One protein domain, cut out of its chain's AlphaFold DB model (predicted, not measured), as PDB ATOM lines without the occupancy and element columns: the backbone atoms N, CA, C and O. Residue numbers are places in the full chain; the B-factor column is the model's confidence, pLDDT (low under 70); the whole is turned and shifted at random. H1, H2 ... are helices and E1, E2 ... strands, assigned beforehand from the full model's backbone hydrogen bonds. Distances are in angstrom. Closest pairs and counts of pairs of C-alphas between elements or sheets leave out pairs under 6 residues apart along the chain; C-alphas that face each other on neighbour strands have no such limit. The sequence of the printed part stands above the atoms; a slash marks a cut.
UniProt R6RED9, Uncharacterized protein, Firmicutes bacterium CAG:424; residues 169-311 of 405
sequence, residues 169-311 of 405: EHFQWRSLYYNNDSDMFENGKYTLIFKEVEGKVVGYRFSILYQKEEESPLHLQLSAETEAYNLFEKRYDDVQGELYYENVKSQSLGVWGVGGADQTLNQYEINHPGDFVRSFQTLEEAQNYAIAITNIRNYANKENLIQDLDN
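What this domain is: This is residues 169 to 311 of the 405 residues of an uncharacterized protein of Firmicutes bacterium CAG:424 (UniProt R6RED9). A strongly twisted five-stranded sheet has one helix, H1, over one face, and residues 237 to 274 loop out from the other. The 143 printed residues run E1 E2 E3 E4 E5 H1, mixed in class, with under half in named elements. The whole is compact, radius of gyration of the C-alphas 16.0 A, and spans 51 by 42 by 23 A.

Where its parts are: E3, residues 200 to 212, is 37.9 A long; E2, 186 to 197, 33.2 A; E4, 226 to 236, 28.9 A. E1, 174 to 177, 9.8 A, begins at C-alpha (50.762, 22.572, 29.281). E5, 275 to 280, is 15.4 A; H1, 283 to 296, 20.1 A, ends at C-alpha (63.772, 16.368, 47.018).

How they stand to each other: E1 E2 E3 E4 E5 form a meander, each strand the antiparallel neighbour of the one before, in hairpins. Within hydrogen-bond range are N 176 and O 188, 2.8 A; N 193 and O 204, 2.8 A; N 207 and O 232, 3.0 A; N 231 and O 278, 2.9 A. H1, with every O i to N i+4 pair within range, makes two layers with the sheet, height 8.5 A. It runs along E4, 22 degrees on the local plane; their closest C-alphas are Tyr 229 and Leu 283, 5.9 A.

The domain as a whole: The printed part has no cut. Links E3 to E4 and E4 to E5 are long. Residues 247 to 262 have pLDDT under 70.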
ATOM      1  N   GLU A 169      63.210  18.855  30.933       94.25
ATOM      2  CA  GLU A 169      62.759  18.055  29.779       94.25
ATOM      3  C   GLU A 169      61.719  16.985  30.149       94.25
ATOM      4  O   GLU A 169      60.934  16.552  29.309       94.25
ATOM      5  N   HIS A 170      61.695  16.565  31.414       95.81
ATOM      6  CA  HIS A 170      60.752  15.571  31.923       95.81
ATOM      7  C   HIS A 170      59.416  16.202  32.345       95.81
ATOM      8  O   HIS A 170      58.483  15.484  32.696       95.81
ATOM      9  N   PHE A 171      59.325  17.536  32.345       95.44
ATOM     10  CA  PHE A 171      58.155  18.293  32.770       95.44
ATOM     11  C   PHE A 171      57.442  18.846  31.537       95.44
ATOM     12  O   PHE A 171      57.825  19.873  30.974       95.44
ATOM     13  N   GLN A 172      56.373  18.167  31.127       93.62
ATOM     14  CA  GLN A 172      55.531  18.607  30.017       93.62
ATOM     15  C   GLN A 172      54.571  19.703  30.491       93.62
ATOM     16  O   GLN A 172      53.422  19.439  30.844       93.62
ATOM     17  N   TRP A 173      55.055  20.944  30.508       94.81
ATOM     18  CA  TRP A 173      54.235  22.103  30.849       94.81
ATOM     19  C   TRP A 173      53.198  22.383  29.760       94.81
ATOM     20  O   TRP A 173      53.544  22.736  28.633       94.81
ATOM     21  N   ARG A 174      51.923  22.260  30.119       92.69
ATOM     22  CA  ARG A 174      50.762  22.572  29.281       92.69
ATOM     23  C   ARG A 174      50.136  23.889  29.744       92.69
ATOM     24  O   ARG A 174      50.203  24.224  30.927       92.69
ATOM     25  N   SER A 175      49.555  24.643  28.816       93.00
ATOM     26  CA  SER A 175      48.835  25.880  29.134       93.00
ATOM     27  C   SER A 175      47.592  25.579  29.964       93.00
ATOM     28  O   SER A 175      46.892  24.597  29.720       93.00
ATOM     29  N   LEU A 176      47.332  26.436  30.944       90.69
ATOM     30  CA  LEU A 176      46.090  26.478  31.694       90.69
ATOM     31  C   LEU A 176      45.303  27.700  31.223       90.69
ATOM     32  O   LEU A 176      45.858  28.797  31.124       90.69
ATOM     33  N   TYR A 177      44.026  27.502  30.925       87.75
ATOM     34  CA  TYR A 177      43.131  28.558  30.469       87.75
ATOM     35  C   TYR A 177      42.026  28.800  31.492       87.75
ATOM     36  O   TYR A 177      41.656  27.896  32.249       87.75
ATOM     37  N   TYR A 178      41.461  30.008  31.498       79.81
ATOM     38  CA  TYR A 178      40.274  30.293  32.307       79.81
ATOM     39  C   TYR A 178      39.151  29.293  31.995       79.81
ATOM     40  O   TYR A 178      38.775  29.113  30.840       79.81
ATOM     41  N   ASN A 179      38.628  28.638  33.037       75.88
ATOM     42  CA  ASN A 179      37.626  27.569  32.945       75.88
ATOM     43  C   ASN A 179      38.032  26.371  32.062       75.88
ATOM     44  O   ASN A 179      37.156  25.630  31.618       75.88
ATOM     45  N   ASN A 180      39.332  26.171  31.804       79.06
ATOM     46  CA  ASN A 180      39.855  25.174  30.860       79.06
ATOM     47  C   ASN A 180      39.326  25.329  29.417       79.06
ATOM     48  O   ASN A 180      39.303  24.364  28.649       79.06
ATOM     49  N   ASP A 181      38.896  26.539  29.049       80.12
ATOM     50  CA  ASP A 181      38.446  26.872  27.700       80.12
ATOM     51  C   ASP A 181      39.619  27.427  26.889       80.12
ATOM     52  O   ASP A 181      40.113  28.520  27.162       80.12
ATOM     53  N   SER A 182      40.076  26.681  25.881       81.06
ATOM     54  CA  SER A 182      41.219  27.097  25.058       81.06
ATOM     55  C   SER A 182      40.946  28.324  24.182       81.06
ATOM     56  O   SER A 182      41.889  28.886  23.629       81.06
ATOM     57  N   ASP A 183      39.679  28.723  24.034       81.81
ATOM     58  CA  ASP A 183      39.307  29.967  23.352       81.81
ATOM     59  C   ASP A 183      39.466  31.196  24.279       81.81
ATOM     60  O   ASP A 183      39.377  32.338  23.822       81.81
ATOM     61  N   MET A 184      39.722  30.977  25.577       80.94
ATOM     62  CA  MET A 184      39.977  32.014  26.583       80.94
ATOM     63  C   MET A 184      41.480  32.264  26.782       80.94
ATOM     64  O   MET A 184      42.347  31.578  26.247       80.94
ATOM     65  N   PHE A 185      41.808  33.283  27.576       83.88
ATOM     66  CA  PHE A 185      43.189  33.673  27.853       83.88
ATOM     67  C   PHE A 185      43.919  32.626  28.705       83.88
ATOM     68  O   PHE A 185      43.358  32.091  29.668       83.88
ATOM     69  N   GLU A 186      45.191  32.379  28.375       89.44
ATOM     70  CA  GLU A 186      46.086  31.587  29.221       89.44
ATOM     71  C   GLU A 186      46.246  32.294  30.574       89.44
ATOM     72  O   GLU A 186      46.648  33.458  30.642       89.44
ATOM     73  N   ASN A 187      45.920  31.589  31.652       89.69
ATOM     74  CA  ASN A 187      45.987  32.093  33.022       89.69
ATOM     75  C   ASN A 187      46.998  31.330  33.882       89.69
ATOM     76  O   ASN A 187      47.093  31.563  35.089       89.69
ATOM     77  N   GLY A 188      47.757  30.427  33.268       94.31
ATOM     78  CA  GLY A 188      48.765  29.656  33.958       94.31
ATOM     79  C   GLY A 188      49.361  28.544  33.114       94.31
ATOM     80  O   GLY A 188      49.097  28.408  31.920       94.31
ATOM     81  N   LYS A 189      50.136  27.694  33.781       96.12
ATOM     82  CA  LYS A 189      50.614  26.417  33.245       96.12
ATOM     83  C   LYS A 189      50.417  25.311  34.253       96.12
ATOM     84  O   LYS A 189      50.388  25.555  35.454       96.12
ATOM     85  N   TYR A 190      50.347  24.082  33.778       95.81
ATOM     86  CA  TYR A 190      50.383  22.919  34.645       95.81
ATOM     87  C   TYR A 190      51.249  21.811  34.056       95.81
ATOM     88  O   TYR A 190      51.550  21.798  32.866       95.81
ATOM     89  N   THR A 191      51.653  20.877  34.901       96.25
ATOM     90  CA  THR A 191      52.357  19.653  34.509       96.25
ATOM     91  C   THR A 191      51.922  18.512  35.420       96.25
ATOM     92  O   THR A 191      51.543  18.741  36.574       96.25
ATOM     93  N   LEU A 192      51.958  17.293  34.893       96.31
ATOM     94  CA  LEU A 192      51.540  16.074  35.576       96.31
ATOM     95  C   LEU A 192      52.751  15.161  35.757       96.31
ATOM     96  O   LEU A 192      53.448  14.845  34.797       96.31
ATOM     97  N   ILE A 193      52.996  14.745  36.996       97.19
ATOM     98  CA  ILE A 193      54.107  13.881  37.388       97.19
ATOM     99  C   ILE A 193      53.514  12.617  37.997       97.19
ATOM    100  O   ILE A 193      53.144  12.603  39.172       97.19
ATOM    101  N   PHE A 194      53.423  11.555  37.196       95.62
ATOM    102  CA  PHE A 194      52.831  10.283  37.609       95.62
ATOM    103  C   PHE A 194      53.830   9.131  37.586       95.62
ATOM    104  O   PHE A 194      54.793   9.125  36.819       95.62
ATOM    105  N   LYS A 195      53.557   8.126  38.418       94.50
ATOM    106  CA  LYS A 195      54.236   6.828  38.441       94.50
ATOM    107  C   LYS A 195      53.239   5.711  38.741       94.50
ATOM    108  O   LYS A 195      52.150   5.964  39.255       94.50
ATOM    109  N   GLU A 196      53.631   4.477  38.456       90.25
ATOM    110  CA  GLU A 196      52.863   3.293  38.845       90.25
ATOM    111  C   GLU A 196      53.363   2.760  40.196       90.25
ATOM    112  O   GLU A 196      54.567   2.584  40.398       90.25
ATOM    113  N   VAL A 197      52.443   2.516  41.128       89.38
ATOM    114  CA  VAL A 197      52.707   1.898  42.434       89.38
ATOM    115  C   VAL A 197      51.631   0.848  42.663       89.38
ATOM    116  O   VAL A 197      50.454   1.184  42.684       89.38
ATOM    117  N   GLU A 198      52.028  -0.421  42.789       85.62
ATOM    118  CA  GLU A 198      51.105  -1.533  43.087       85.62
ATOM    119  C   GLU A 198      49.885  -1.581  42.138       85.62
ATOM    120  O   GLU A 198      48.747  -1.793  42.547       85.62
ATOM    121  N   GLY A 199      50.113  -1.328  40.844       78.12
ATOM    122  CA  GLY A 199      49.061  -1.327  39.821       78.12
ATOM    123  C   GLY A 199      48.145  -0.096  39.826       78.12
ATOM    124  O   GLY A 199      47.191  -0.060  39.050       78.12
ATOM    125  N   LYS A 200      48.418   0.912  40.665       85.44
ATOM    126  CA  LYS A 200      47.742   2.220  40.692       85.44
ATOM    127  C   LYS A 200      48.615   3.295  40.068       85.44
ATOM    128  O   LYS A 200      49.834   3.295  40.237       85.44
ATOM    129  N   VAL A 201      47.979   4.234  39.374       90.12
ATOM    130  CA  VAL A 201      48.650   5.448  38.909       90.12
ATOM    131  C   VAL A 201      48.515   6.502  39.994       90.12
ATOM    132  O   VAL A 201      47.409   6.919  40.325       90.12
ATOM    133  N   VAL A 202      49.649   6.923  40.543       93.62
ATOM    134  CA  VAL A 202      49.724   7.916  41.617       93.62
ATOM    135  C   VAL A 202      50.627   9.059  41.189       93.62
ATOM    136  O   VAL A 202      51.537   8.876  40.375       93.62
ATOM    137  N   GLY A 203      50.435  10.233  41.777       95.12
ATOM    138  CA  GLY A 203      51.399  11.313  41.628       95.12
ATOM    139  C   GLY A 203      50.808  12.686  41.860       95.12
ATOM    140  O   GLY A 203      49.955  12.859  42.726       95.12
ATOM    141  N   TYR A 204      51.322  13.670  41.132       96.31
ATOM    142  CA  TYR A 204      51.141  15.075  41.464       96.31
ATOM    143  C   TYR A 204      50.869  15.911  40.220       96.31
ATOM    144  O   TYR A 204      51.465  15.686  39.166       96.31
ATOM    145  N   ARG A 205      50.018  16.925  40.364       96.56
ATOM    146  CA  ARG A 205      49.951  18.052  39.435       96.56
ATOM    147  C   ARG A 205      50.609  19.252  40.088       96.56
ATOM    148  O   ARG A 205      50.277  19.594  41.221       96.56
ATOM    149  N   PHE A 206      51.476  19.916  39.338       97.94
ATOM    150  CA  PHE A 206      51.899  21.272  39.660       97.94
ATOM    151  C   PHE A 206      51.162  22.244  38.756       97.94
ATOM    152  O   PHE A 206      51.131  22.045  37.543       97.94
ATOM    153  N   SER A 207      50.584  23.284  39.348       97.38
ATOM    154  CA  SER A 207      49.879  24.352  38.641       97.38
ATOM    155  C   SER A 207      50.523  25.684  38.991       97.38
ATOM    156  O   SER A 207      50.716  25.982  40.161       97.38
ATOM    157  N   ILE A 208      50.859  26.485  37.992       98.06
ATOM    158  CA  ILE A 208      51.384  27.839  38.147       98.06
ATOM    159  C   ILE A 208      50.308  28.783  37.638       98.06
ATOM    160  O   ILE A 208      50.044  28.792  36.440       98.06
ATOM    161  N   LEU A 209      49.686  29.553  38.529       96.19
ATOM    162  CA  LEU A 209      48.696  30.563  38.160       96.19
ATOM    163  C   LEU A 209      49.359  31.931  38.007       96.19
ATOM    164  O   LEU A 209      50.171  32.328  38.845       96.19
ATOM    165  N   TYR A 210      49.000  32.646  36.944       94.75
ATOM    166  CA  TYR A 210      49.465  34.004  36.686       94.75
ATOM    167  C   TYR A 210      48.603  34.989  37.469       94.75
ATOM    168  O   TYR A 210      47.419  35.158  37.179       94.75
ATOM    169  N   GLN A 211      49.204  35.654  38.449       92.50
ATOM    170  CA  GLN A 211      48.579  36.776  39.130       92.50
ATOM    171  C   GLN A 211      48.840  38.039  38.320       92.50
ATOM    172  O   GLN A 211      49.990  38.376  38.038       92.50
ATOM    173  N   LYS A 212      47.760  38.683  37.888       90.88
ATOM    174  CA  LYS A 212      47.805  39.920  37.115       90.88
ATOM    175  C   LYS A 212      47.813  41.116  38.051       90.88
ATOM    176  O   LYS A 212      47.133  41.067  39.071       90.88
ATOM    177  N   GLU A 213      48.557  42.151  37.680       89.38
ATOM    178  CA  GLU A 213      48.535  43.426  38.392       89.38
ATOM    179  C   GLU A 213      47.101  43.975  38.432       89.38
ATOM    180  O   GLU A 213      46.381  43.977  37.427       89.38
ATOM    181  N   GLU A 214      46.667  44.393  39.619       83.25
ATOM    182  CA  GLU A 214      45.324  44.909  39.853       83.25
ATOM    183  C   GLU A 214      45.324  46.443  39.771       83.25
ATOM    184  O   GLU A 214      45.844  47.126  40.651       83.25
ATOM    185  N   GLU A 215      44.703  47.004  38.727       78.31
ATOM    186  CA  GLU A 215      44.608  48.465  38.562       78.31
ATOM    187  C   GLU A 215      43.620  49.111  39.556       78.31
ATOM    188  O   GLU A 215      43.769  50.272  39.945       78.31
ATOM    189  N   SER A 216      42.584  48.374  39.973       81.19
ATOM    190  CA  SER A 216      41.636  48.792  41.013       81.19
ATOM    191  C   SER A 216      40.938  47.583  41.651       81.19
ATOM    192  O   SER A 216      40.796  46.561  40.977       81.19
ATOM    193  N   PRO A 217      40.468  47.679  42.913       82.19
ATOM    194  CA  PRO A 217      39.874  46.548  43.624       82.19
ATOM    195  C   PRO A 217      38.754  45.850  42.839       82.19
ATOM    196  O   PRO A 217      37.768  46.484  42.457       82.19
ATOM    197  N   LEU A 218      38.882  44.532  42.677       75.38
ATOM    198  CA  LEU A 218      37.992  43.634  41.938       75.38
ATOM    199  C   LEU A 218      37.940  43.885  40.420       75.38
ATOM    200  O   LEU A 218      37.025  43.391  39.752       75.38
ATOM    201  N   HIS A 219      38.901  44.618  39.852       79.06
ATOM    202  CA  HIS A 219      38.996  44.843  38.411       79.06
ATOM    203  C   HIS A 219      40.055  43.939  37.775       79.06
ATOM    204  O   HIS A 219      41.247  44.239  37.778       79.06
ATOM    205  N   LEU A 220      39.608  42.827  37.187       71.88
ATOM    206  CA  LEU A 220      40.486  41.929  36.440       71.88
ATOM    207  C   LEU A 220      40.698  42.441  35.011       71.88
ATOM    208  O   LEU A 220      39.815  42.308  34.161       71.88
ATOM    209  N   GLN A 221      41.900  42.934  34.724       81.75
ATOM    210  CA  GLN A 221      42.330  43.247  33.366       81.75
ATOM    211  C   GLN A 221      43.227  42.136  32.818       81.75
ATOM    212  O   GLN A 221      44.392  41.996  33.176       81.75
ATOM    213  N   LEU A 222      42.686  41.333  31.901       74.75
ATOM    214  CA  LEU A 222      43.380  40.154  31.361       74.75
ATOM    215  C   LEU A 222      44.652  40.502  30.567       74.75
ATOM    216  O   LEU A 222      45.538  39.660  30.431       74.75
ATOM    217  N   SER A 223      44.753  41.738  30.068       81.06
ATOM    218  CA  SER A 223      45.937  42.256  29.377       81.06
ATOM    219  C   SER A 223      47.015  42.815  30.311       81.06
ATOM    220  O   SER A 223      48.050  43.239  29.806       81.06
ATOM    221  N   ALA A 224      46.771  42.888  31.624       85.75
ATOM    222  CA  ALA A 224      47.736  43.433  32.572       85.75
ATOM    223  C   ALA A 224      48.992  42.551  32.673       85.75
ATOM    224  O   ALA A 224      48.991  41.353  32.326       85.75
ATOM    225  N   GLU A 225      50.078  43.158  33.145       90.38
ATOM    226  CA  GLU A 225      51.323  42.444  33.397       90.38
ATOM    227  C   GLU A 225      51.122  41.391  34.495       90.38
ATOM    228  O   GLU A 225      50.258  41.503  35.365       90.38
ATOM    229  N   THR A 226      51.872  40.294  34.399       93.12
ATOM    230  CA  THR A 226      51.871  39.273  35.449       93.12
ATOM    231  C   THR A 226      52.830  39.727  36.544       93.12
ATOM    232  O   THR A 226      54.035  39.766  36.305       93.12
ATOM    233  N   GLU A 227      52.312  40.029  37.730       93.88
ATOM    234  CA  GLU A 227      53.106  40.473  38.884       93.88
ATOM    235  C   GLU A 227      53.664  39.307  39.713       93.88
ATOM    236  O   GLU A 227      54.666  39.455  40.413       93.88
ATOM    237  N   ALA A 228      53.034  38.128  39.643       96.56
ATOM    238  CA  ALA A 228      53.508  36.941  40.344       96.56
ATOM    239  C   ALA A 228      53.072  35.635  39.669       96.56
ATOM    240  O   ALA A 228      52.022  35.532  39.032       96.56
ATOM    241  N   TYR A 229      53.883  34.601  39.877       98.31
ATOM    242  CA  TYR A 229      53.642  33.232  39.435       98.31
ATOM    243  C   TYR A 229      53.427  32.352  40.664       98.31
ATOM    244  O   TYR A 229      54.370  32.021  41.385       98.31
ATOM    245  N   ASN A 230      52.174  31.996  40.931       98.38
ATOM    246  CA  ASN A 230      51.780  31.264  42.131       98.38
ATOM    247  C   ASN A 230      51.789  29.760  41.859       98.38
ATOM    248  O   ASN A 230      50.969  29.273  41.085       98.38
ATOM    249  N   LEU A 231      52.710  29.031  42.489       98.62
ATOM    250  CA  LEU A 231      52.814  27.580  42.373       98.62
ATOM    251  C   LEU A 231      51.882  26.889  43.375       98.62
ATOM    252  O   LEU A 231      51.909  27.178  44.573       98.62
ATOM    253  N   PHE A 232      51.134  25.917  42.873       98.44
ATOM    254  CA  PHE A 232      50.256  25.029  43.614       98.44
ATOM    255  C   PHE A 232      50.620  23.573  43.342       98.44
ATOM    256  O   PHE A 232      51.150  23.229  42.281       98.44
ATOM    257  N   GLU A 233      50.295  22.719  44.301       97.25
ATOM    258  CA  GLU A 233      50.532  21.284  44.267       97.25
ATOM    259  C   GLU A 233      49.233  20.536  44.570       97.25
ATOM    260  O   GLU A 233      48.536  20.838  45.535       97.25
ATOM    261  N   LYS A 234      48.910  19.518  43.771       96.44
ATOM    262  CA  LYS A 234      47.791  18.614  44.046       96.44
ATOM    263  C   LYS A 234      48.233  17.166  43.944       96.44
ATOM    264  O   LYS A 234      48.813  16.775  42.934       96.44
ATOM    265  N   ARG A 235      47.938  16.378  44.976       95.62
ATOM    266  CA  ARG A 235      48.236  14.944  45.045       95.62
ATOM    267  C   ARG A 235      47.073  14.110  44.506       95.62
ATOM    268  O   ARG A 235      45.913  14.423  44.759       95.62
ATOM    269  N   TYR A 236      47.412  13.011  43.840       93.44
ATOM    270  CA  TYR A 236      46.491  11.972  43.396       93.44
ATOM    271  C   TYR A 236      46.966  10.608  43.884       93.44
ATOM    272  O   TYR A 236      48.089  10.187  43.590       93.44
ATOM    273  N   ASP A 237      46.090   9.917  44.606       89.50
ATOM    274  CA  ASP A 237      46.373   8.593  45.163       89.50
ATOM    275  C   ASP A 237      45.966   7.442  44.241       89.50
ATOM    276  O   ASP A 237      46.463   6.332  44.413       89.50
ATOM    277  N   ASP A 238      45.065   7.682  43.284       87.62
ATOM    278  CA  ASP A 238      44.627   6.676  42.314       87.62
ATOM    279  C   ASP A 238      43.902   7.330  41.124       87.62
ATOM    280  O   ASP A 238      42.695   7.582  41.168       87.62
ATOM    281  N   VAL A 239      44.640   7.640  40.057       86.12
ATOM    282  CA  VAL A 239      44.100   8.322  38.870       86.12
ATOM    283  C   VAL A 239      43.288   7.350  38.006       86.12
ATOM    284  O   VAL A 239      43.846   6.433  37.399       86.12
ATOM    285  N   GLN A 240      41.974   7.576  37.919       77.12
ATOM    286  CA  GLN A 240      41.055   6.858  37.031       77.12
ATOM    287  C   GLN A 240      40.848   7.609  35.714       77.12
ATOM    288  O   GLN A 240      40.720   8.836  35.697       77.12
ATOM    289  N   GLY A 241      40.717   6.849  34.625       75.56
ATOM    290  CA  GLY A 241      40.446   7.388  33.295       75.56
ATOM    291  C   GLY A 241      41.707   7.858  32.571       75.56
ATOM    292  O   GLY A 241      42.726   7.164  32.581       75.56
ATOM    293  N   GLU A 242      41.601   8.997  31.890       79.56
ATOM    294  CA  GLU A 242      42.718   9.597  31.160       79.56
ATOM    295  C   GLU A 242      43.791  10.132  32.117       79.56
ATOM    296  O   GLU A 242      43.503  10.570  33.231       79.56
ATOM    297  N   LEU A 243      45.049  10.117  31.666       86.38
ATOM    298  CA  LEU A 243      46.191  10.660  32.417       86.38
ATOM    299  C   LEU A 243      46.593  12.063  31.940       86.38
ATOM    300  O   LEU A 243      47.700  12.527  32.213       86.38
ATOM    301  N   TYR A 244      45.690  12.737  31.234       85.62
ATOM    302  CA  TYR A 244      45.835  14.104  30.759       85.62
ATOM    303  C   TYR A 244      44.474  14.811  30.791       85.62
ATOM    304  O   TYR A 244      43.432  14.157  30.808       85.62
ATOM    305  N   TYR A 245      44.476  16.146  30.781       84.81
ATOM    306  CA  TYR A 245      43.247  16.917  30.587       84.81
ATOM    307  C   TYR A 245      43.025  17.199  29.107       84.81
ATOM    308  O   TYR A 245      43.936  17.650  28.407       84.81
ATOM    309  N   GLU A 246      41.797  16.990  28.649       75.81
ATOM    310  CA  GLU A 246      41.347  17.501  27.362       75.81
ATOM    311  C   GLU A 246      41.057  19.002  27.472       75.81
ATOM    312  O   GLU A 246      40.366  19.458  28.389       75.81
ATOM    313  N   ASN A 247      41.592  19.781  26.531       68.81
ATOM    314  CA  ASN A 247      41.216  21.183  26.388       68.81
ATOM    315  C   ASN A 247      39.803  21.247  25.809       68.81
ATOM    316  O   ASN A 247      39.526  20.645  24.767       68.81
ATOM    317  N   VAL A 248      38.925  22.005  26.456       67.50
ATOM    318  CA  VAL A 248      37.555  22.194  25.983       67.50
ATOM    319  C   VAL A 248      37.557  23.370  25.009       67.50
ATOM    320  O   VAL A 248      38.141  24.414  25.291       67.50
ATOM    321  N   LYS A 249      36.918  23.207  23.847       63.44
ATOM    322  CA  LYS A 249      36.582  24.338  22.965       63.44
ATOM    323  C   LYS A 249      35.159  24.777  23.265       63.44
ATOM    324  O   LYS A 249      34.292  23.909  23.407       63.44
ATOM    325  N   SER A 250      34.901  26.080  23.299       56.25
ATOM    326  CA  SER A 250      33.608  26.690  23.663       56.25
ATOM    327  C   SER A 250      32.366  26.023  23.029       56.25
ATOM    328  O   SER A 250      31.315  25.917  23.660       56.25
ATOM    329  N   GLN A 251      32.487  25.471  21.815       49.44
ATOM    330  CA  GLN A 251      31.410  24.772  21.091       49.44
ATOM    331  C   GLN A 251      31.056  23.361  21.612       49.44
ATOM    332  O   GLN A 251      30.081  22.771  21.155       49.44
ATOM    333  N   SER A 252      31.825  22.806  22.551       53.06
ATOM    334  CA  SER A 252      31.655  21.437  23.075       53.06
ATOM    335  C   SER A 252      31.023  21.362  24.473       53.06
ATOM    336  O   SER A 252      30.657  20.276  24.917       53.06
ATOM    337  N   LEU A 253      30.773  22.509  25.118       50.28
ATOM    338  CA  LEU A 253      30.196  22.626  26.471       50.28
ATOM    339  C   LEU A 253      28.729  22.141  26.601       50.28
ATOM    340  O   LEU A 253      28.134  22.266  27.669       50.28
ATOM    341  N   GLY A 254      28.126  21.603  25.532       43.22
ATOM    342  CA  GLY A 254      26.707  21.231  25.472       43.22
ATOM    343  C   GLY A 254      26.386  19.742  25.290       43.22
ATOM    344  O   GLY A 254      25.209  19.385  25.364       43.22
ATOM    345  N   VAL A 255      27.366  18.859  25.048       40.41
ATOM    346  CA  VAL A 255      27.089  17.424  24.829       40.41
ATOM    347  C   VAL A 255      27.408  16.631  26.093       40.41
ATOM    348  O   VAL A 255      28.525  16.177  26.323       40.41
ATOM    349  N   TRP A 256      26.384  16.479  26.928       43.94
ATOM    350  CA  TRP A 256      26.405  15.732  28.181       43.94
ATOM    351  C   TRP A 256      26.502  14.224  27.926       43.94
ATOM    352  O   TRP A 256      25.499  13.547  27.706       43.94
ATOM    353  N   GLY A 257      27.720  13.688  27.952       40.12
ATOM    354  CA  GLY A 257      27.960  12.251  28.040       40.12
ATOM    355  C   GLY A 257      28.008  11.790  29.499       40.12
ATOM    356  O   GLY A 257      28.602  12.451  30.345       40.12
ATOM    357  N   VAL A 258      27.442  10.618  29.786       32.66
ATOM    358  CA  VAL A 258      27.431   9.977  31.119       32.66
ATOM    359  C   VAL A 258      28.850   9.644  31.642       32.66
ATOM    360  O   VAL A 258      29.009   9.357  32.817       32.66
ATOM    361  N   GLY A 259      29.903   9.735  30.816       38.44
ATOM    362  CA  GLY A 259      31.264   9.269  31.140       38.44
ATOM    363  C   GLY A 259      32.273  10.304  31.669       38.44
ATOM    364  O   GLY A 259      33.459   9.988  31.744       38.44
ATOM    365  N   GLY A 260      31.858  11.539  31.981       44.28
ATOM    366  CA  GLY A 260      32.767  12.591  32.478       44.28
ATOM    367  C   GLY A 260      32.960  12.620  34.001       44.28
ATOM    368  O   GLY A 260      33.994  13.079  34.478       44.28
ATOM    369  N   ALA A 261      31.982  12.122  34.765       48.22
ATOM    370  CA  ALA A 261      32.010  12.135  36.232       48.22
ATOM    371  C   ALA A 261      32.939  11.061  36.833       48.22
ATOM    372  O   ALA A 261      33.366  11.194  37.977       48.22
ATOM    373  N   ASP A 262      33.283  10.036  36.049       55.41
ATOM    374  CA  ASP A 262      34.047   8.871  36.509       55.41
ATOM    375  C   ASP A 262      35.569   9.037  36.326       55.41
ATOM    376  O   ASP A 262      36.344   8.159  36.707       55.41
ATOM    377  N   GLN A 263      36.018  10.152  35.732       72.06
ATOM    378  CA  GLN A 263      37.437  10.444  35.516       72.06
ATOM    379  C   GLN A 263      38.001  11.319  36.632       72.06
ATOM    380  O   GLN A 263      37.422  12.348  36.993       72.06
ATOM    381  N   THR A 264      39.179  10.946  37.134       80.44
ATOM    382  CA  THR A 264      39.896  11.741  38.137       80.44
ATOM    383  C   THR A 264      40.361  13.071  37.554       80.44
ATOM    384  O   THR A 264      40.200  14.105  38.198       80.44
ATOM    385  N   LEU A 265      40.906  13.051  36.335       86.31
ATOM    386  CA  LEU A 265      41.327  14.250  35.613       86.31
ATOM    387  C   LEU A 265      40.201  14.678  34.674       86.31
ATOM    388  O   LEU A 265      40.095  14.201  33.550       86.31
ATOM    389  N   ASN A 266      39.327  15.561  35.150       79.69
ATOM    390  CA  ASN A 266      38.204  16.072  34.366       79.69
ATOM    391  C   ASN A 266      38.231  17.605  34.260       79.69
ATOM    392  O   ASN A 266      38.987  18.287  34.956       79.69
ATOM    393  N   GLN A 267      37.374  18.147  33.389       73.94
ATOM    394  CA  GLN A 267      37.304  19.583  33.083       73.94
ATOM    395  C   GLN A 267      36.998  20.485  34.292       73.94
ATOM    396  O   GLN A 267      37.259  21.683  34.239       73.94
ATOM    397  N   TYR A 268      36.435  19.942  35.375       75.25
ATOM    398  CA  TYR A 268      36.161  20.701  36.597       75.25
ATOM    399  C   TYR A 268      37.335  20.636  37.563       75.25
ATOM    400  O   TYR A 268      37.692  21.640  38.175       75.25
ATOM    401  N   GLU A 269      37.947  19.460  37.684       84.00
ATOM    402  CA  GLU A 269      39.045  19.216  38.610       84.00
ATOM    403  C   GLU A 269      40.260  20.099  38.284       84.00
ATOM    404  O   GLU A 269      40.867  20.653  39.204       84.00
ATOM    405  N   ILE A 270      40.546  20.334  36.998       85.38
ATOM    406  CA  ILE A 270      41.653  21.202  36.567       85.38
ATOM    407  C   ILE A 270      41.543  22.645  37.095       85.38
ATOM    408  O   ILE A 270      42.562  23.292  37.334       85.38
ATOM    409  N   ASN A 271      40.322  23.136  37.349       82.12
ATOM    410  CA  ASN A 271      40.088  24.485  37.876       82.12
ATOM    411  C   ASN A 271      40.391  24.606  39.378       82.12
ATOM    412  O   ASN A 271      40.438  25.714  39.905       82.12
ATOM    413  N   HIS A 272      40.601  23.492  40.082       88.81
ATOM    414  CA  HIS A 272      41.009  23.494  41.483       88.81
ATOM    415  C   HIS A 272      42.532  23.335  41.569       88.81
ATOM    416  O   HIS A 272      42.986  22.190  41.612       88.81
ATOM    417  N   PRO A 273      43.342  24.411  41.666       89.12
ATOM    418  CA  PRO A 273      44.798  24.374  41.466       89.12
ATOM    419  C   PRO A 273      45.561  23.495  42.470       89.12
ATOM    420  O   PRO A 273      46.613  22.964  42.119       89.12
ATOM    421  N   GLY A 274      44.989  23.243  43.650       93.44
ATOM    422  CA  GLY A 274      45.597  22.434  44.707       93.44
ATOM    423  C   GLY A 274      45.987  23.298  45.897       93.44
ATOM    424  O   GLY A 274      45.450  24.393  46.067       93.44
ATOM    425  N   ASP A 275      46.925  22.805  46.695       97.00
ATOM    426  CA  ASP A 275      47.462  23.512  47.848       97.00
ATOM    427  C   ASP A 275      48.506  24.531  47.399       97.00
ATOM    428  O   ASP A 275      49.367  24.241  46.566       97.00
ATOM    429  N   PHE A 276      48.429  25.743  47.946       97.94
ATOM    430  CA  PHE A 276      49.405  26.789  47.663       97.94
ATOM    431  C   PHE A 276      50.785  26.393  48.198       97.94
ATOM    432  O   PHE A 276      50.930  26.034  49.366       97.94
ATOM    433  N   VAL A 277      51.804  26.503  47.345       97.44
ATOM    434  CA  VAL A 277      53.196  26.211  47.700       97.44
ATOM    435  C   VAL A 277      53.958  27.507  47.949       97.44
ATOM    436  O   VAL A 277      54.489  27.709  49.041       97.44
ATOM    437  N   ARG A 278      54.070  28.362  46.921       97.88
ATOM    438  CA  ARG A 278      54.874  29.594  46.956       97.88
ATOM    439  C   ARG A 278      54.607  30.487  45.738       97.88
ATOM    440  O   ARG A 278      54.313  29.983  44.657       97.88
ATOM    441  N   SER A 279      54.802  31.795  45.901       98.25
ATOM    442  CA  SER A 279      54.817  32.788  44.817       98.25
ATOM    443  C   SER A 279      56.238  33.086  44.328       98.25
ATOM    444  O   SER A 279      57.168  33.185  45.135       98.25
ATOM    445  N   PHE A 280      56.393  33.272  43.018       98.38
ATOM    446  CA  PHE A 280      57.657  33.582  42.344       98.38
ATOM    447  C   PHE A 280      57.534  34.828  41.471       98.38
ATOM    448  O   PHE A 280      56.434  35.182  41.047       98.38
ATOM    449  N   GLN A 281      58.668  35.467  41.186       97.25
ATOM    450  CA  GLN A 281      58.725  36.650  40.323       97.25
ATOM    451  C   GLN A 281      58.730  36.265  38.843       97.25
ATOM    452  O   GLN A 281      58.234  37.011  38.006       97.25
ATOM    453  N   THR A 282      59.247  35.080  38.508       98.06
ATOM    454  CA  THR A 282      59.279  34.589  37.126       98.06
ATOM    455  C   THR A 282      58.665  33.196  36.988       98.06
ATOM    456  O   THR A 282      58.675  32.384  37.917       98.06
ATOM    457  N   LEU A 283      58.157  32.896  35.787       97.81
ATOM    458  CA  LEU A 283      57.660  31.562  35.444       97.81
ATOM    459  C   LEU A 283      58.765  30.504  35.559       97.81
ATOM    460  O   LEU A 283      58.518  29.417  36.075       97.81
ATOM    461  N   GLU A 284      59.976  30.823  35.103       98.00
ATOM    462  CA  GLU A 284      61.112  29.900  35.123       98.00
ATOM    463  C   GLU A 284      61.479  29.485  36.555       98.00
ATOM    464  O   GLU A 284      61.669  28.300  36.824       98.00
ATOM    465  N   GLU A 285      61.503  30.428  37.502       98.25
ATOM    466  CA  GLU A 285      61.730  30.123  38.920       98.25
ATOM    467  C   GLU A 285      60.666  29.176  39.480       98.25
ATOM    468  O   GLU A 285      61.005  28.199  40.152       98.25
ATOM    469  N   ALA A 286      59.389  29.420  39.169       98.44
ATOM    470  CA  ALA A 286      58.294  28.558  39.603       98.44
ATOM    471  C   ALA A 286      58.416  27.138  39.017       98.44
ATOM    472  O   ALA A 286      58.236  26.148  39.733       98.44
ATOM    473  N   GLN A 287      58.780  27.020  37.735       98.50
ATOM    474  CA  GLN A 287      58.995  25.731  37.072       98.50
ATOM    475  C   GLN A 287      60.203  24.984  37.657       98.50
ATOM    476  O   GLN A 287      60.101  23.796  37.973       98.50
ATOM    477  N   ASN A 288      61.322  25.680  37.870       98.25
ATOM    478  CA  ASN A 288      62.526  25.122  38.488       98.25
ATOM    479  C   ASN A 288      62.264  24.655  39.923       98.25
ATOM    480  O   ASN A 288      62.761  23.605  40.340       98.25
ATOM    481  N   TYR A 289      61.433  25.380  40.672       98.31
ATOM    482  CA  TYR A 289      61.063  24.988  42.025       98.31
ATOM    483  C   TYR A 289      60.193  23.722  42.057       98.31
ATOM    484  O   TYR A 289      60.420  22.849  42.896       98.31
ATOM    485  N   ALA A 290      59.262  23.559  41.109       98.06
ATOM    486  CA  ALA A 290      58.484  22.325  40.968       98.06
ATOM    487  C   ALA A 290      59.386  21.103  40.690       98.06
ATOM    488  O   ALA A 290      59.201  20.036  41.288       98.06
ATOM    489  N   ILE A 291      60.415  21.268  39.849       98.06
ATOM    490  CA  ILE A 291      61.429  20.232  39.580       98.06
ATOM    491  C   ILE A 291      62.218  19.906  40.856       98.06
ATOM    492  O   ILE A 291      62.399  18.735  41.199       98.06
ATOM    493  N   ALA A 292      62.658  20.932  41.590       96.94
ATOM    494  CA  ALA A 292      63.410  20.761  42.828       96.94
ATOM    495  C   ALA A 292      62.602  19.996  43.889       96.94
ATOM    496  O   ALA A 292      63.103  19.009  44.430       96.94
ATOM    497  N   ILE A 293      61.346  20.385  44.141       96.44
ATOM    498  CA  ILE A 293      60.459  19.688  45.089       96.44
ATOM    499  C   ILE A 293      60.269  18.229  44.686       96.44
ATOM    500  O   ILE A 293      60.396  17.344  45.532       96.44
ATOM    501  N   THR A 294      59.999  17.975  43.403       96.69
ATOM    502  CA  THR A 294      59.778  16.622  42.879       96.69
ATOM    503  C   THR A 294      60.964  15.707  43.177       96.69
ATOM    504  O   THR A 294      60.772  14.577  43.632       96.69
ATOM    505  N   ASN A 295      62.188  16.209  42.982       96.12
ATOM    506  CA  ASN A 295      63.418  15.468  43.255       96.12
ATOM    507  C   ASN A 295      63.696  15.320  44.764       96.12
ATOM    508  O   ASN A 295      64.027  14.225  45.211       96.12
ATOM    509  N   ILE A 296      63.529  16.385  45.561       93.50
ATOM    510  CA  ILE A 296      63.772  16.368  47.018       93.50
ATOM    511  C   ILE A 296      62.818  15.402  47.724       93.50
ATOM    512  O   ILE A 296      63.237  14.624  48.580       93.50
ATOM    513  N   ARG A 297      61.532  15.433  47.358       92.81
ATOM    514  CA  ARG A 297      60.496  14.572  47.945       92.81
ATOM    515  C   ARG A 297      60.379  13.210  47.248       92.81
ATOM    516  O   ARG A 297      59.577  12.382  47.672       92.81
ATOM    517  N   ASN A 298      61.187  12.957  46.213       90.81
ATOM    518  CA  ASN A 298      61.227  11.710  45.443       90.81
ATOM    519  C   ASN A 298      59.836  11.262  44.941       90.81
ATOM    520  O   ASN A 298      59.435  10.100  45.077       90.81
ATOM    521  N   TYR A 299      59.079  12.199  44.366       94.50
ATOM    522  CA  TYR A 299      57.745  11.916  43.829       94.50
ATOM    523  C   TYR A 299      57.801  10.959  42.648       94.50
ATOM    524  O   TYR A 299      57.098   9.948  42.647       94.50
ATOM    525  N   ALA A 300      58.699  11.225  41.706       95.12
ATOM    526  CA  ALA A 300      59.056  10.348  40.604       95.12
ATOM    527  C   ALA A 300      60.529  10.575  40.240       95.12
ATOM    528  O   ALA A 300      61.161  11.529  40.695       95.12
ATOM    529  N   ASN A 301      61.077   9.685  39.425       95.50
ATOM    530  CA  ASN A 301      62.432   9.747  38.905       95.50
ATOM    531  C   ASN A 301      62.479   9.129  37.498       95.50
ATOM    532  O   ASN A 301      61.477   8.607  37.007       95.50
ATOM    533  N   LYS A 302      63.639   9.176  36.840       95.56
ATOM    534  CA  LYS A 302      63.791   8.693  35.454       95.56
ATOM    535  C   LYS A 302      63.387   7.229  35.229       95.56
ATOM    536  O   LYS A 302      63.061   6.876  34.104       95.56
ATOM    537  N   GLU A 303      63.428   6.379  36.257       94.38
ATOM    538  CA  GLU A 303      63.082   4.954  36.138       94.38
ATOM    539  C   GLU A 303      61.570   4.697  36.234       94.38
ATOM    540  O   GLU A 303      61.099   3.692  35.708       94.38
ATOM    541  N   ASN A 304      60.803   5.560  36.911       94.81
ATOM    542  CA  ASN A 304      59.391   5.292  37.225       94.81
ATOM    543  C   ASN A 304      58.400   6.357  36.733       94.81
ATOM    544  O   ASN A 304      57.192   6.152  36.863       94.81
ATOM    545  N   LEU A 305      58.887   7.467  36.176       96.06
ATOM    546  CA  LEU A 305      58.050   8.506  35.588       96.06
ATOM    547  C   LEU A 305      57.279   7.962  34.377       96.06
ATOM    548  O   LEU A 305      57.865   7.438  33.430       96.06
ATOM    549  N   ILE A 306      55.964   8.161  34.374       93.06
ATOM    550  CA  ILE A 306      55.117   7.919  33.206       93.06
ATOM    551  C   ILE A 306      55.225   9.135  32.282       93.06
ATOM    552  O   ILE A 306      54.715  10.205  32.603       93.06
ATOM    553  N   GLN A 307      55.894   8.976  31.138       88.62
ATOM    554  CA  GLN A 307      56.041  10.047  30.139       88.62
ATOM    555  C   GLN A 307      54.974  10.004  29.040       88.62
ATOM    556  O   GLN A 307      54.663  11.025  28.430       88.62
ATOM    557  N   ASP A 308      54.408   8.827  28.781       86.38
ATOM    558  CA  ASP A 308      53.423   8.571  27.732       86.38
ATOM    559  C   ASP A 308      51.989   8.740  28.259       86.38
ATOM    560  O   ASP A 308      51.180   7.812  28.215       86.38
ATOM    561  N   LEU A 309      51.683   9.930  28.787       86.56
ATOM    562  CA  LEU A 309      50.385  10.244  29.407       86.56
ATOM    563  C   LEU A 309      49.196  10.034  28.457       86.56
ATOM    564  O   LEU A 309      48.142   9.579  28.891       86.56
ATOM    565  N   ASP A 310      49.387  10.282  27.161       81.69
ATOM    566  CA  ASP A 310      48.341  10.145  26.142       81.69
ATOM    567  C   ASP A 310      48.228   8.695  25.596       81.69
ATOM    568  O   ASP A 310      47.577   8.447  24.580       81.69
ATOM    569  N   ASN A 311      48.889   7.705  26.220       80.50
ATOM    570  CA  ASN A 311      48.852   6.312  25.768       80.50
ATOM    571  C   ASN A 311      47.511   5.637  26.122       80.50
ATOM    572  O   ASN A 311      47.273   5.307  27.294       80.50
TER     573      ASN A 311